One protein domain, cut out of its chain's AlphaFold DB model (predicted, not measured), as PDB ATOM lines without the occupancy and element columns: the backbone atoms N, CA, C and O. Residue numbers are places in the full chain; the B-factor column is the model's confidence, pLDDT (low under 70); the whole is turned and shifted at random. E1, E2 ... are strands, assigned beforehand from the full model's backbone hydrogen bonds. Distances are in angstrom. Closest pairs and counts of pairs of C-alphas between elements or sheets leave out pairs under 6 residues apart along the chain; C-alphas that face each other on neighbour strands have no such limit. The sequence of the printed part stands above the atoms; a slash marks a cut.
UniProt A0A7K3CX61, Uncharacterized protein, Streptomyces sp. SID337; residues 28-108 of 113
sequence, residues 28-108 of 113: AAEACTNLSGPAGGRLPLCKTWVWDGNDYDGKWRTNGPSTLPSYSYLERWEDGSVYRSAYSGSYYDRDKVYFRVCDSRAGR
ATOM      1  N   ALA A  28      31.495  24.635 143.360       81.00
ATOM      2  CA  ALA A  28      30.622  23.743 144.110       81.00
ATOM      3  C   ALA A  28      31.044  22.293 143.875       81.00
ATOM      4  O   ALA A  28      31.124  21.845 142.728       81.00
ATOM      5  N   ALA A  29      31.326  21.569 144.957       94.88
ATOM      6  CA  ALA A  29      31.525  20.133 144.877       94.88
ATOM      7  C   ALA A  29      30.201  19.485 144.453       94.88
ATOM      8  O   ALA A  29      29.137  19.975 144.822       94.88
ATOM      9  N   GLU A  30      30.254  18.405 143.671       97.12
ATOM     10  CA  GLU A  30      29.070  17.685 143.192       97.12
ATOM     11  C   GLU A  30      29.233  16.181 143.426       97.12
ATOM     12  O   GLU A  30      30.300  15.612 143.198       97.12
ATOM     13  N   ALA A  31      28.152  15.528 143.847       98.06
ATOM     14  CA  ALA A  31      28.041  14.075 143.866       98.06
ATOM     15  C   ALA A  31      26.716  13.643 143.246       98.06
ATOM     16  O   ALA A  31      25.680  14.267 143.474       98.06
ATOM     17  N   CYS A  32      26.751  12.536 142.510       98.00
ATOM     18  CA  CYS A  32      25.589  11.948 141.861       98.00
ATOM     19  C   CYS A  32      25.417  10.489 142.277       98.00
ATOM     20  O   CYS A  32      26.394   9.767 142.467       98.00
ATOM     21  N   THR A  33      24.170  10.041 142.379       98.31
ATOM     22  CA  THR A  33      23.823   8.655 142.690       98.31
ATOM     23  C   THR A  33      22.543   8.224 141.978       98.31
ATOM     24  O   THR A  33      21.825   9.036 141.398       98.31
ATOM     25  N   ASN A  34      22.231   6.932 142.067       98.06
ATOM     26  CA  ASN A  34      20.930   6.383 141.707       98.06
ATOM     27  C   ASN A  34      20.211   5.909 142.971       98.06
ATOM     28  O   ASN A  34      20.503   4.830 143.492       98.06
ATOM     29  N   LEU A  35      19.240   6.687 143.447       98.06
ATOM     30  CA  LEU A  35      18.426   6.297 144.594       98.06
ATOM     31  C   LEU A  35      17.440   5.209 144.168       98.06
ATOM     32  O   LEU A  35      16.630   5.413 143.262       98.06
ATOM     33  N   SER A  36      17.510   4.047 144.810       96.81
ATOM     34  CA  SER A  36      16.602   2.935 144.523       96.81
ATOM     35  C   SER A  36      15.291   3.103 145.288       96.81
ATOM     36  O   SER A  36      15.298   3.337 146.497       96.81
ATOM     37  N   GLY A  37      14.168   2.983 144.579       95.12
ATOM     38  CA  GLY A  37      12.840   3.012 145.184       95.12
ATOM     39  C   GLY A  37      12.500   1.672 145.846       95.12
ATOM     40  O   GLY A  37      12.788   0.621 145.270       95.12
ATOM     41  N   PRO A  38      11.855   1.656 147.026       95.31
ATOM     42  CA  PRO A  38      11.489   0.404 147.695       95.31
ATOM     43  C   PRO A  38      10.392  -0.389 146.963       95.31
ATOM     44  O   PRO A  38      10.251  -1.586 147.194       95.31
ATOM     45  N   ALA A  39       9.637   0.246 146.060       92.06
ATOM     46  CA  ALA A  39       8.714  -0.419 145.133       92.06
ATOM     47  C   ALA A  39       9.359  -0.776 143.776       92.06
ATOM     48  O   ALA A  39       8.662  -1.126 142.826       92.06
ATOM     49  N   GLY A  40      10.688  -0.684 143.677       93.00
ATOM     50  CA  GLY A  40      11.429  -0.790 142.425       93.00
ATOM     51  C   GLY A  40      11.615   0.562 141.729       93.00
ATOM     52  O   GLY A  40      11.135   1.601 142.181       93.00
ATOM     53  N   GLY A  41      12.355   0.538 140.621       96.00
ATOM     54  CA  GLY A  41      12.761   1.747 139.904       96.00
ATOM     55  C   GLY A  41      13.913   2.498 140.579       96.00
ATOM     56  O   GLY A  41      14.384   2.151 141.667       96.00
ATOM     57  N   ARG A  42      14.406   3.525 139.888       97.00
ATOM     58  CA  ARG A  42      15.542   4.348 140.315       97.00
ATOM     59  C   ARG A  42      15.335   5.815 139.968       97.00
ATOM     60  O   ARG A  42      14.732   6.132 138.941       97.00
ATOM     61  N   LEU A  43      15.907   6.676 140.799       98.19
ATOM     62  CA  LEU A  43      16.000   8.116 140.601       98.19
ATOM     63  C   LEU A  43      17.475   8.535 140.504       98.19
ATOM     64  O   LEU A  43      18.160   8.550 141.531       98.19
ATOM     65  N   PRO A  44      17.962   8.886 139.304       98.38
ATOM     66  CA  PRO A  44      19.256   9.538 139.135       98.38
ATOM     67  C   PRO A  44      19.207  10.939 139.758       98.38
ATOM     68  O   PRO A  44      18.389  11.766 139.346       98.38
ATOM     69  N   LEU A  45      20.036  11.203 140.769       98.50
ATOM     70  CA  LEU A  45      20.035  12.451 141.532       98.50
ATOM     71  C   LEU A  45      21.463  12.939 141.770       98.50
ATOM     72  O   LEU A  45      22.304  12.174 142.239       98.50
ATOM     73  N   CYS A  46      21.716  14.219 141.510       98.31
ATOM     74  CA  CYS A  46      22.940  14.903 141.915       98.31
ATOM     75  C   CYS A  46      22.643  15.937 142.999       98.31
ATOM     76  O   CYS A  46      21.590  16.580 142.960       98.31
ATOM     77  N   LYS A  47      23.589  16.130 143.923       97.56
ATOM     78  CA  LYS A  47      23.618  17.247 144.873       97.56
ATOM     79  C   LYS A  47      24.953  17.977 144.806       97.56
ATOM     80  O   LYS A  47      25.988  17.340 144.613       97.56
ATOM     81  N   THR A  48      24.914  19.293 144.963       97.56
ATOM     82  CA  THR A  48      26.090  20.162 145.021       97.56
ATOM     83  C   THR A  48      26.188  20.839 146.371       97.56
ATOM     84  O   THR A  48      25.147  21.166 146.929       97.56
ATOM     85  N   TRP A  49      27.394  21.134 146.845       96.69
ATOM     86  CA  TRP A  49      27.604  21.918 148.062       96.69
ATOM     87  C   TRP A  49      28.815  22.847 147.939       96.69
ATOM     88  O   TRP A  49      29.813  22.519 147.292       96.69
ATOM     89  N   VAL A  50      28.719  24.011 148.570       95.94
ATOM     90  CA  VAL A  50      29.780  25.010 148.719       95.94
ATOM     91  C   VAL A  50      29.842  25.371 150.193       95.94
ATOM     92  O   VAL A  50      28.807  25.654 150.779       95.94
ATOM     93  N   TRP A  51      31.039  25.350 150.777       94.25
ATOM     94  CA  TRP A  51      31.254  25.889 152.118       94.25
ATOM     95  C   TRP A  51      31.270  27.415 152.053       94.25
ATOM     96  O   TRP A  51      32.087  27.974 151.313       94.25
ATOM     97  N   ASP A  52      30.396  28.076 152.803       89.75
ATOM     98  CA  ASP A  52      30.259  29.537 152.785       89.75
ATOM     99  C   ASP A  52      31.118  30.249 153.857       89.75
ATOM    100  O   ASP A  52      31.354  31.456 153.784       89.75
ATOM    101  N   GLY A  53      31.648  29.485 154.817       92.25
ATOM    102  CA  GLY A  53      32.356  29.999 155.989       92.25
ATOM    103  C   GLY A  53      31.862  29.406 157.309       92.25
ATOM    104  O   GLY A  53      32.638  29.386 158.266       92.25
ATOM    105  N   ASN A  54      30.630  28.894 157.348       94.19
ATOM    106  CA  ASN A  54      30.001  28.314 158.534       94.19
ATOM    107  C   ASN A  54      29.284  26.985 158.257       94.19
ATOM    108  O   ASN A  54      29.277  26.111 159.123       94.19
ATOM    109  N   ASP A  55      28.704  26.829 157.074       95.88
ATOM    110  CA  ASP A  55      27.906  25.668 156.696       95.88
ATOM    111  C   ASP A  55      27.908  25.501 155.163       95.88
ATOM    112  O   ASP A  55      28.798  26.005 154.462       95.88
ATOM    113  N   TYR A  56      26.991  24.678 154.641       95.88
ATOM    114  CA  TYR A  56      26.917  24.372 153.222       95.88
ATOM    115  C   TYR A  56      25.648  24.887 152.547       95.88
ATOM    116  O   TYR A  56      24.529  24.446 152.828       95.88
ATOM    117  N   ASP A  57      25.880  25.660 151.494       96.44
ATOM    118  CA  ASP A  57      24.892  26.014 150.488       96.44
ATOM    119  C   ASP A  57      24.926  25.026 149.334       96.44
ATOM    120  O   ASP A  57      25.990  24.612 148.863       96.44
ATOM    121  N   GLY A  58      23.761  24.666 148.808       96.81
ATOM    122  CA  GLY A  58      23.717  23.649 147.779       96.81
ATOM    123  C   GLY A  58      22.426  23.539 147.003       96.81
ATOM    124  O   GLY A  58      21.452  24.265 147.196       96.81
ATOM    125  N   LYS A  59      22.451  22.619 146.043       98.00
ATOM    126  CA  LYS A  59      21.337  22.334 145.138       98.00
ATOM    127  C   LYS A  59      21.244  20.848 144.906       98.00
ATOM    128  O   LYS A  59      22.255  20.156 144.919       98.00
ATOM    129  N   TRP A  60      20.048  20.358 144.617       98.44
ATOM    130  CA  TRP A  60      19.870  19.019 144.072       98.44
ATOM    131  C   TRP A  60      19.029  19.070 142.810       98.44
ATOM    132  O   TRP A  60      18.211  19.970 142.609       98.44
ATOM    133  N   ARG A  61      19.257  18.101 141.930       98.19
ATOM    134  CA  ARG A  61      18.510  17.947 140.683       98.19
ATOM    135  C   ARG A  61      18.627  16.527 140.171       98.19
ATOM    136  O   ARG A  61      19.648  15.869 140.367       98.19
ATOM    137  N   THR A  62      17.608  16.074 139.459       97.56
ATOM    138  CA  THR A  62      17.717  14.852 138.666       97.56
ATOM    139  C   THR A  62      18.701  15.048 137.521       97.56
ATOM    140  O   THR A  62      18.661  16.081 136.854       97.56
ATOM    141  N   ASN A  63      19.542  14.052 137.254       96.31
ATOM    142  CA  ASN A  63      20.508  14.069 136.146       96.31
ATOM    143  C   ASN A  63      20.178  13.051 135.041       96.31
ATOM    144  O   ASN A  63      21.050  12.663 134.269       96.31
ATOM    145  N   GLY A  64      18.924  12.609 134.964       94.81
ATOM    146  CA  GLY A  64      18.462  11.652 133.967       94.81
ATOM    147  C   GLY A  64      17.003  11.243 134.183       94.81
ATOM    148  O   GLY A  64      16.365  11.713 135.132       94.81
ATOM    149  N   PRO A  65      16.459  10.376 133.311       96.25
ATOM    150  CA  PRO A  65      15.094   9.889 133.442       96.25
ATOM    151  C   PRO A  65      14.926   9.055 134.717       96.25
ATOM    152  O   PRO A  65      15.731   8.174 135.022       96.25
ATOM    153  N   SER A  66      13.842   9.316 135.443       96.94
ATOM    154  CA  SER A  66      13.411   8.484 136.563       96.94
ATOM    155  C   SER A  66      12.613   7.287 136.054       96.94
ATOM    156  O   SER A  66      11.794   7.413 135.146       96.94
ATOM    157  N   THR A  67      12.824   6.132 136.676       97.88
ATOM    158  CA  THR A  67      12.000   4.924 136.480       97.88
ATOM    159  C   THR A  67      11.147   4.622 137.709       97.88
ATOM    160  O   THR A  67      10.616   3.523 137.848       97.88
ATOM    161  N   LEU A  68      11.050   5.580 138.636       97.19
ATOM    162  CA  LEU A  68      10.236   5.422 139.828       97.19
ATOM    163  C   LEU A  68       8.749   5.298 139.466       97.19
ATOM    164  O   LEU A  68       8.254   6.046 138.617       97.19
ATOM    165  N   PRO A  69       8.006   4.415 140.148       96.69
ATOM    166  CA  PRO A  69       6.554   4.410 140.078       96.69
ATOM    167  C   PRO A  69       5.955   5.769 140.472       96.69
ATOM    168  O   PRO A  69       6.486   6.469 141.333       96.69
ATOM    169  N   SER A  70       4.793   6.119 139.913       95.88
ATOM    170  CA  SER A  70       4.130   7.419 140.138       95.88
ATOM    171  C   SER A  70       3.752   7.713 141.595       95.88
ATOM    172  O   SER A  70       3.517   8.861 141.958       95.88
ATOM    173  N   TYR A  71       3.688   6.680 142.433       96.50
ATOM    174  CA  TYR A  71       3.387   6.762 143.862       96.50
ATOM    175  C   TYR A  71       4.647   6.828 144.747       96.50
ATOM    176  O   TYR A  71       4.536   6.846 145.979       96.50
ATOM    177  N   SER A  72       5.834   6.887 144.133       97.88
ATOM    178  CA  SER A  72       7.093   7.193 144.811       97.88
ATOM    179  C   SER A  72       7.276   8.699 144.999       97.88
ATOM    180  O   SER A  72       6.778   9.512 144.216       97.88
ATOM    181  N   TYR A  73       8.013   9.079 146.035       97.62
ATOM    182  CA  TYR A  73       8.352  10.471 146.317       97.62
ATOM    183  C   TYR A  73       9.738  10.590 146.950       97.62
ATOM    184  O   TYR A  73      10.261   9.629 147.514       97.62
ATOM    185  N   LEU A  74      10.340  11.775 146.842       98.50
ATOM    186  CA  LEU A  74      11.630  12.077 147.455       98.50
ATOM    187  C   LEU A  74      11.426  12.629 148.869       98.50
ATOM    188  O   LEU A  74      10.621  13.540 149.080       98.50
ATOM    189  N   GLU A  75      12.189  12.110 149.822       98.50
ATOM    190  CA  GLU A  75      12.403  12.750 151.115       98.50
ATOM    191  C   GLU A  75      13.820  13.295 151.199       98.50
ATOM    192  O   GLU A  75      14.774  12.716 150.671       98.50
ATOM    193  N   ARG A  76      13.934  14.418 151.896       98.38
ATOM    194  CA  ARG A  76      15.176  15.113 152.189       98.38
ATOM    195  C   ARG A  76      15.264  15.293 153.695       98.38
ATOM    196  O   ARG A  76      14.322  15.799 154.298       98.38
ATOM    197  N   TRP A  77      16.369  14.879 154.287       98.62
ATOM    198  CA  TRP A  77      16.694  15.166 155.675       98.62
ATOM    199  C   TRP A  77      17.692  16.318 155.711       98.62
ATOM    200  O   TRP A  77      18.654  16.299 154.943       98.62
ATOM    201  N   GLU A  78      17.466  17.288 156.592       98.00
ATOM    202  CA  GLU A  78      18.370  18.412 156.844       98.00
ATOM    203  C   GLU A  78      18.484  18.642 158.346       98.00
ATOM    204  O   GLU A  78      17.469  18.855 159.010       98.00
ATOM    205  N   ASP A  79      19.701  18.552 158.878       97.44
ATOM    206  CA  ASP A  79      20.062  18.872 160.269       97.44
ATOM    207  C   ASP A  79      19.090  18.350 161.348       97.44
ATOM    208  O   ASP A  79      18.816  18.995 162.355       97.44
ATOM    209  N   GLY A  80      18.539  17.153 161.147       97.56
ATOM    210  CA  GLY A  80      17.634  16.489 162.092       97.56
ATOM    211  C   GLY A  80      16.178  16.433 161.640       97.56
ATOM    212  O   GLY A  80      15.418  15.625 162.172       97.56
ATOM    213  N   SER A  81      15.794  17.217 160.636       98.12
ATOM    214  CA  SER A  81      14.409  17.347 160.180       98.12
ATOM    215  C   SER A  81      14.183  16.670 158.832       98.12
ATOM    216  O   SER A  81      14.996  16.792 157.922       98.12
ATOM    217  N   VAL A  82      13.059  15.960 158.684       98.25
ATOM    218  CA  VAL A  82      12.677  15.280 157.436       98.25
ATOM    219  C   VAL A  82      11.600  16.074 156.706       98.25
ATOM    220  O   VAL A  82      10.574  16.428 157.281       98.25
ATOM    221  N   TYR A  83      11.808  16.275 155.410       97.62
ATOM    222  CA  TYR A  83      10.905  16.977 154.510       97.62
ATOM    223  C   TYR A  83      10.566  16.095 153.316       97.62
ATOM    224  O   TYR A  83      11.447  15.488 152.704       97.62
ATOM    225  N   ARG A  84       9.298  16.099 152.903       97.31
ATOM    226  CA  ARG A  84       8.952  15.676 151.545       97.31
ATOM    227  C   ARG A  84       9.440  16.750 150.579       97.31
ATOM    228  O   ARG A  84       9.147  17.925 150.777       97.31
ATOM    229  N   SER A  85      10.186  16.347 149.560       96.12
ATOM    230  CA  SER A  85      10.906  17.274 148.692       96.12
ATOM    231  C   SER A  85      10.539  17.096 147.223       96.12
ATOM    232  O   SER A  85      10.111  16.022 146.791       96.12
ATOM    233  N   ALA A  86      10.718  18.161 146.445       97.38
ATOM    234  CA  ALA A  86      10.692  18.092 144.992       97.38
ATOM    235  C   ALA A  86      11.945  17.369 144.462       97.38
ATOM    236  O   ALA A  86      12.948  17.227 145.158       97.38
ATOM    237  N   TYR A  87      11.919  16.938 143.200       96.69
ATOM    238  CA  TYR A  87      13.056  16.258 142.557       96.69
ATOM    239  C   TYR A  87      14.205  17.203 142.150       96.69
ATOM    240  O   TYR A  87      15.240  16.758 141.650       96.69
ATOM    241  N   SER A  88      14.047  18.501 142.396       97.75
ATOM    242  CA  SER A  88      15.097  19.512 142.320       97.75
ATOM    243  C   SER A  88      14.829  20.641 143.315       97.75
ATOM    244  O   SER A  88      13.684  20.853 143.723       97.75
ATOM    245  N   GLY A  89      15.875  21.362 143.710       98.19
ATOM    246  CA  GLY A  89      15.769  22.497 144.626       98.19
ATOM    247  C   GLY A  89      17.121  22.987 145.135       98.19
ATOM    248  O   GLY A  89      18.167  22.598 144.608       98.19
ATOM    249  N   SER A  90      17.073  23.840 146.158       97.81
ATOM    250  CA  SER A  90      18.236  24.410 146.843       97.81
ATOM    251  C   SER A  90      18.106  24.254 148.356       97.81
ATOM    252  O   SER A  90      16.993  24.208 148.883       97.81
ATOM    253  N   TYR A  91      19.241  24.196 149.039       97.00
ATOM    254  CA  TYR A  91      19.345  24.289 150.488       97.00
ATOM    255  C   TYR A  91      20.408  25.319 150.854       97.00
ATOM    256  O   TYR A  91      21.328  25.554 150.069       97.00
ATOM    257  N   TYR A  92      20.225  25.926 152.019       96.69
ATOM    258  CA  TYR A  92      21.057  27.001 152.537       96.69
ATOM    259  C   TYR A  92      21.238  26.801 154.028       96.69
ATOM    260  O   TYR A  92      20.310  26.300 154.681       96.69
ATOM    261  N   ASP A  93      22.397  27.194 154.531       96.38
ATOM    262  CA  ASP A  93      22.729  27.140 155.947       96.38
ATOM    263  C   ASP A  93      22.615  25.722 156.548       96.38
ATOM    264  O   ASP A  93      21.969  25.519 157.584       96.38
ATOM    265  N   ARG A  94      23.135  24.697 155.843       97.50
ATOM    266  CA  ARG A  94      23.005  23.277 156.240       97.50
ATOM    267  C   ARG A  94      24.335  22.599 156.522       97.50
ATOM    268  O   ARG A  94      25.220  22.586 155.674       97.50
ATOM    269  N   ASP A  95      24.420  21.889 157.645       97.12
ATOM    270  CA  ASP A  95      25.581  21.049 157.962       97.12
ATOM    271  C   ASP A  95      25.531  19.722 157.204       97.12
ATOM    272  O   ASP A  95      26.547  19.189 156.743       97.12
ATOM    273  N   LYS A  96      24.335  19.132 157.122       97.25
ATOM    274  CA  LYS A  96      24.135  17.797 156.563       97.25
ATOM    275  C   LYS A  96      22.817  17.718 155.811       97.25
ATOM    276  O   LYS A  96      21.746  17.958 156.362       97.25
ATOM    277  N   VAL A  97      22.899  17.252 154.567       97.94
ATOM    278  CA  VAL A  97      21.734  17.015 153.710       97.94
ATOM    279  C   VAL A  97      21.779  15.603 153.138       97.94
ATOM    280  O   VAL A  97      22.733  15.227 152.443       97.94
ATOM    281  N   TYR A  98      20.720  14.836 153.393       98.38
ATOM    282  CA  TYR A  98      20.544  13.481 152.870       98.38
ATOM    283  C   TYR A  98      19.245  13.344 152.089       98.38
ATOM    284  O   TYR A  98      18.255  14.013 152.372       98.38
ATOM    285  N   PHE A  99      19.225  12.419 151.138       98.62
ATOM    286  CA  PHE A  99      18.072  12.121 150.299       98.62
ATOM    287  C   PHE A  99      17.741  10.632 150.332       98.62
ATOM    288  O   PHE A  99      18.628   9.784 150.418       98.62
ATOM    289  N   ARG A 100      16.454  10.299 150.230       98.38
ATOM    290  CA  ARG A 100      15.984   8.924 150.018       98.38
ATOM    291  C   ARG A 100      14.689   8.911 149.226       98.38
ATOM    292  O   ARG A 100      13.920   9.868 149.253       98.38
ATOM    293  N   VAL A 101      14.416   7.795 148.563       98.44
ATOM    294  CA  VAL A 101      13.132   7.570 147.893       98.44
ATOM    295  C   VAL A 101      12.205   6.792 148.816       98.44
ATOM    296  O   VAL A 101      12.609   5.805 149.432       98.44
ATOM    297  N   CYS A 102      10.954   7.224 148.877       98.19
ATOM    298  CA  CYS A 102       9.890   6.595 149.638       98.19
ATOM    299  C   CYS A 102       8.727   6.189 148.743       98.19
ATOM    300  O   CYS A 102       8.563   6.689 147.630       98.19
ATOM    301  N   ASP A 103       7.914   5.278 149.260       96.75
ATOM    302  CA  ASP A 103       6.757   4.708 148.598       96.75
ATOM    303  C   ASP A 103       5.492   4.938 149.422       96.75
ATOM    304  O   ASP A 103       5.383   4.473 150.559       96.75
ATOM    305  N   SER A 104       4.517   5.642 148.846       96.12
ATOM    306  CA  SER A 104       3.286   6.001 149.564       96.12
ATOM    307  C   SER A 104       2.288   4.850 149.712       96.12
ATOM    308  O   SER A 104       1.433   4.909 150.590       96.12
ATOM    309  N   ARG A 105       2.382   3.796 148.890       95.56
ATOM    310  CA  ARG A 105       1.443   2.662 148.941       95.56
ATOM    311  C   ARG A 105       1.821   1.656 150.015       95.56
ATOM    312  O   ARG A 105       0.953   1.112 150.682       95.56
ATOM    313  N   ALA A 106       3.113   1.402 150.158       90.25
ATOM    314  CA  ALA A 106       3.652   0.450 151.108       90.25
ATOM    315  C   ALA A 106       4.195   1.113 152.385       90.25
ATOM    316  O   ALA A 106       4.629   0.397 153.283       90.25
ATOM    317  N   GLY A 107       4.199   2.449 152.464       93.81
ATOM    318  CA  GLY A 107       4.586   3.193 153.667       93.81
ATOM    319  C   GLY A 107       6.041   2.965 154.080       93.81
ATOM    320  O   GLY A 107       6.341   2.859 155.266       93.81
ATOM    321  N   ARG A 108       6.946   2.827 153.107       95.75
ATOM    322  CA  ARG A 108       8.351   2.462 153.343       95.75
ATOM    323  C   ARG A 108       9.303   3.309 152.517       95.75
ATOM    324  O   ARG A 108       8.953   3.789 151.441       95.75
TER     325      ARG A 108
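What this domain is: This is residues 28 to 108 of the 113 residues of an uncharacterized protein of Streptomyces sp. SID337 (UniProt A0A7K3CX61). Two strongly twisted antiparallel sheets lie face to face as a sandwich, a larger one of four strands, E1, E2, E3 and E6, and a smaller one of three, E5, E4 and E7. The strands of the two sheets run nearly in line, and the turn between E2 and E3 and the tail after E7 lie toward opposite ends of the long axis. The printed part has 81 residues, with no named helix and seven named strands, E1 to E7 in chain order. The sheet orders are E1 - E2 - E3 - E6 and E5 - E4 - E7, and the class is all strand. The whole is compact, with a radius of gyration of the C-alphas of 13.0 A, and only just flat, spanning 41 by 26 by 14 A.

Where its parts are: In the larger sheet, E1 is residues 29 to 36, 22.8 A long, from C-alpha 29 at (31.525, 20.133, 144.877). E2, residues 42 to 51, is the longest strand by residues, at 29.2 A. E3 is residues 56 to 62, 19.7 A, and E6 is residues 88 to 94, 16.4 A. In the smaller sheet, E5 is residues 81 to 85, 12.0 A, and E4 is residues 72 to 78, 19.9 A. E7, residues 97 to 103, 20.0 A, ends at C-alpha 103 at (6.757, 4.708, 148.598).

How they stand to each other: E1, E2 and E3 form a meander, each strand the antiparallel neighbour of the one before. In the hairpin E1 and E2, N 33 and O 45 are 2.8 A apart, within hydrogen-bond range. In the hairpin E2 and E3, N 48 and O 59 are 2.8 A apart. E6 is an edge strand antiparallel to E3, with N 58 and O 91 2.9 A apart. In the other sheet, E4 is the inner strand: N 75 and O 100 of E7 are 2.9 A apart, and in the hairpin E4 and E5, N 76 and O 83 are 2.8 A apart. In the sandwich, two sheets face to face, the facing parts are 10.6 A centre to centre and their best planes 19 degrees apart. Between the sheets, the closest C-alphas of E1 and E7 are those of Leu 35 and Val 101, 6.4 A apart. E3 and E7 are apart.

The domain as a whole: The two C-alphas farthest apart, those of Gly 53 and Arg 105, are 41.9 A apart. The printed part has no cut. No link is long; that from E3 to E4, nine residues, is short, and the others are tight. The mean pLDDT of the printed part is 96.6, and no printed residue is under 70.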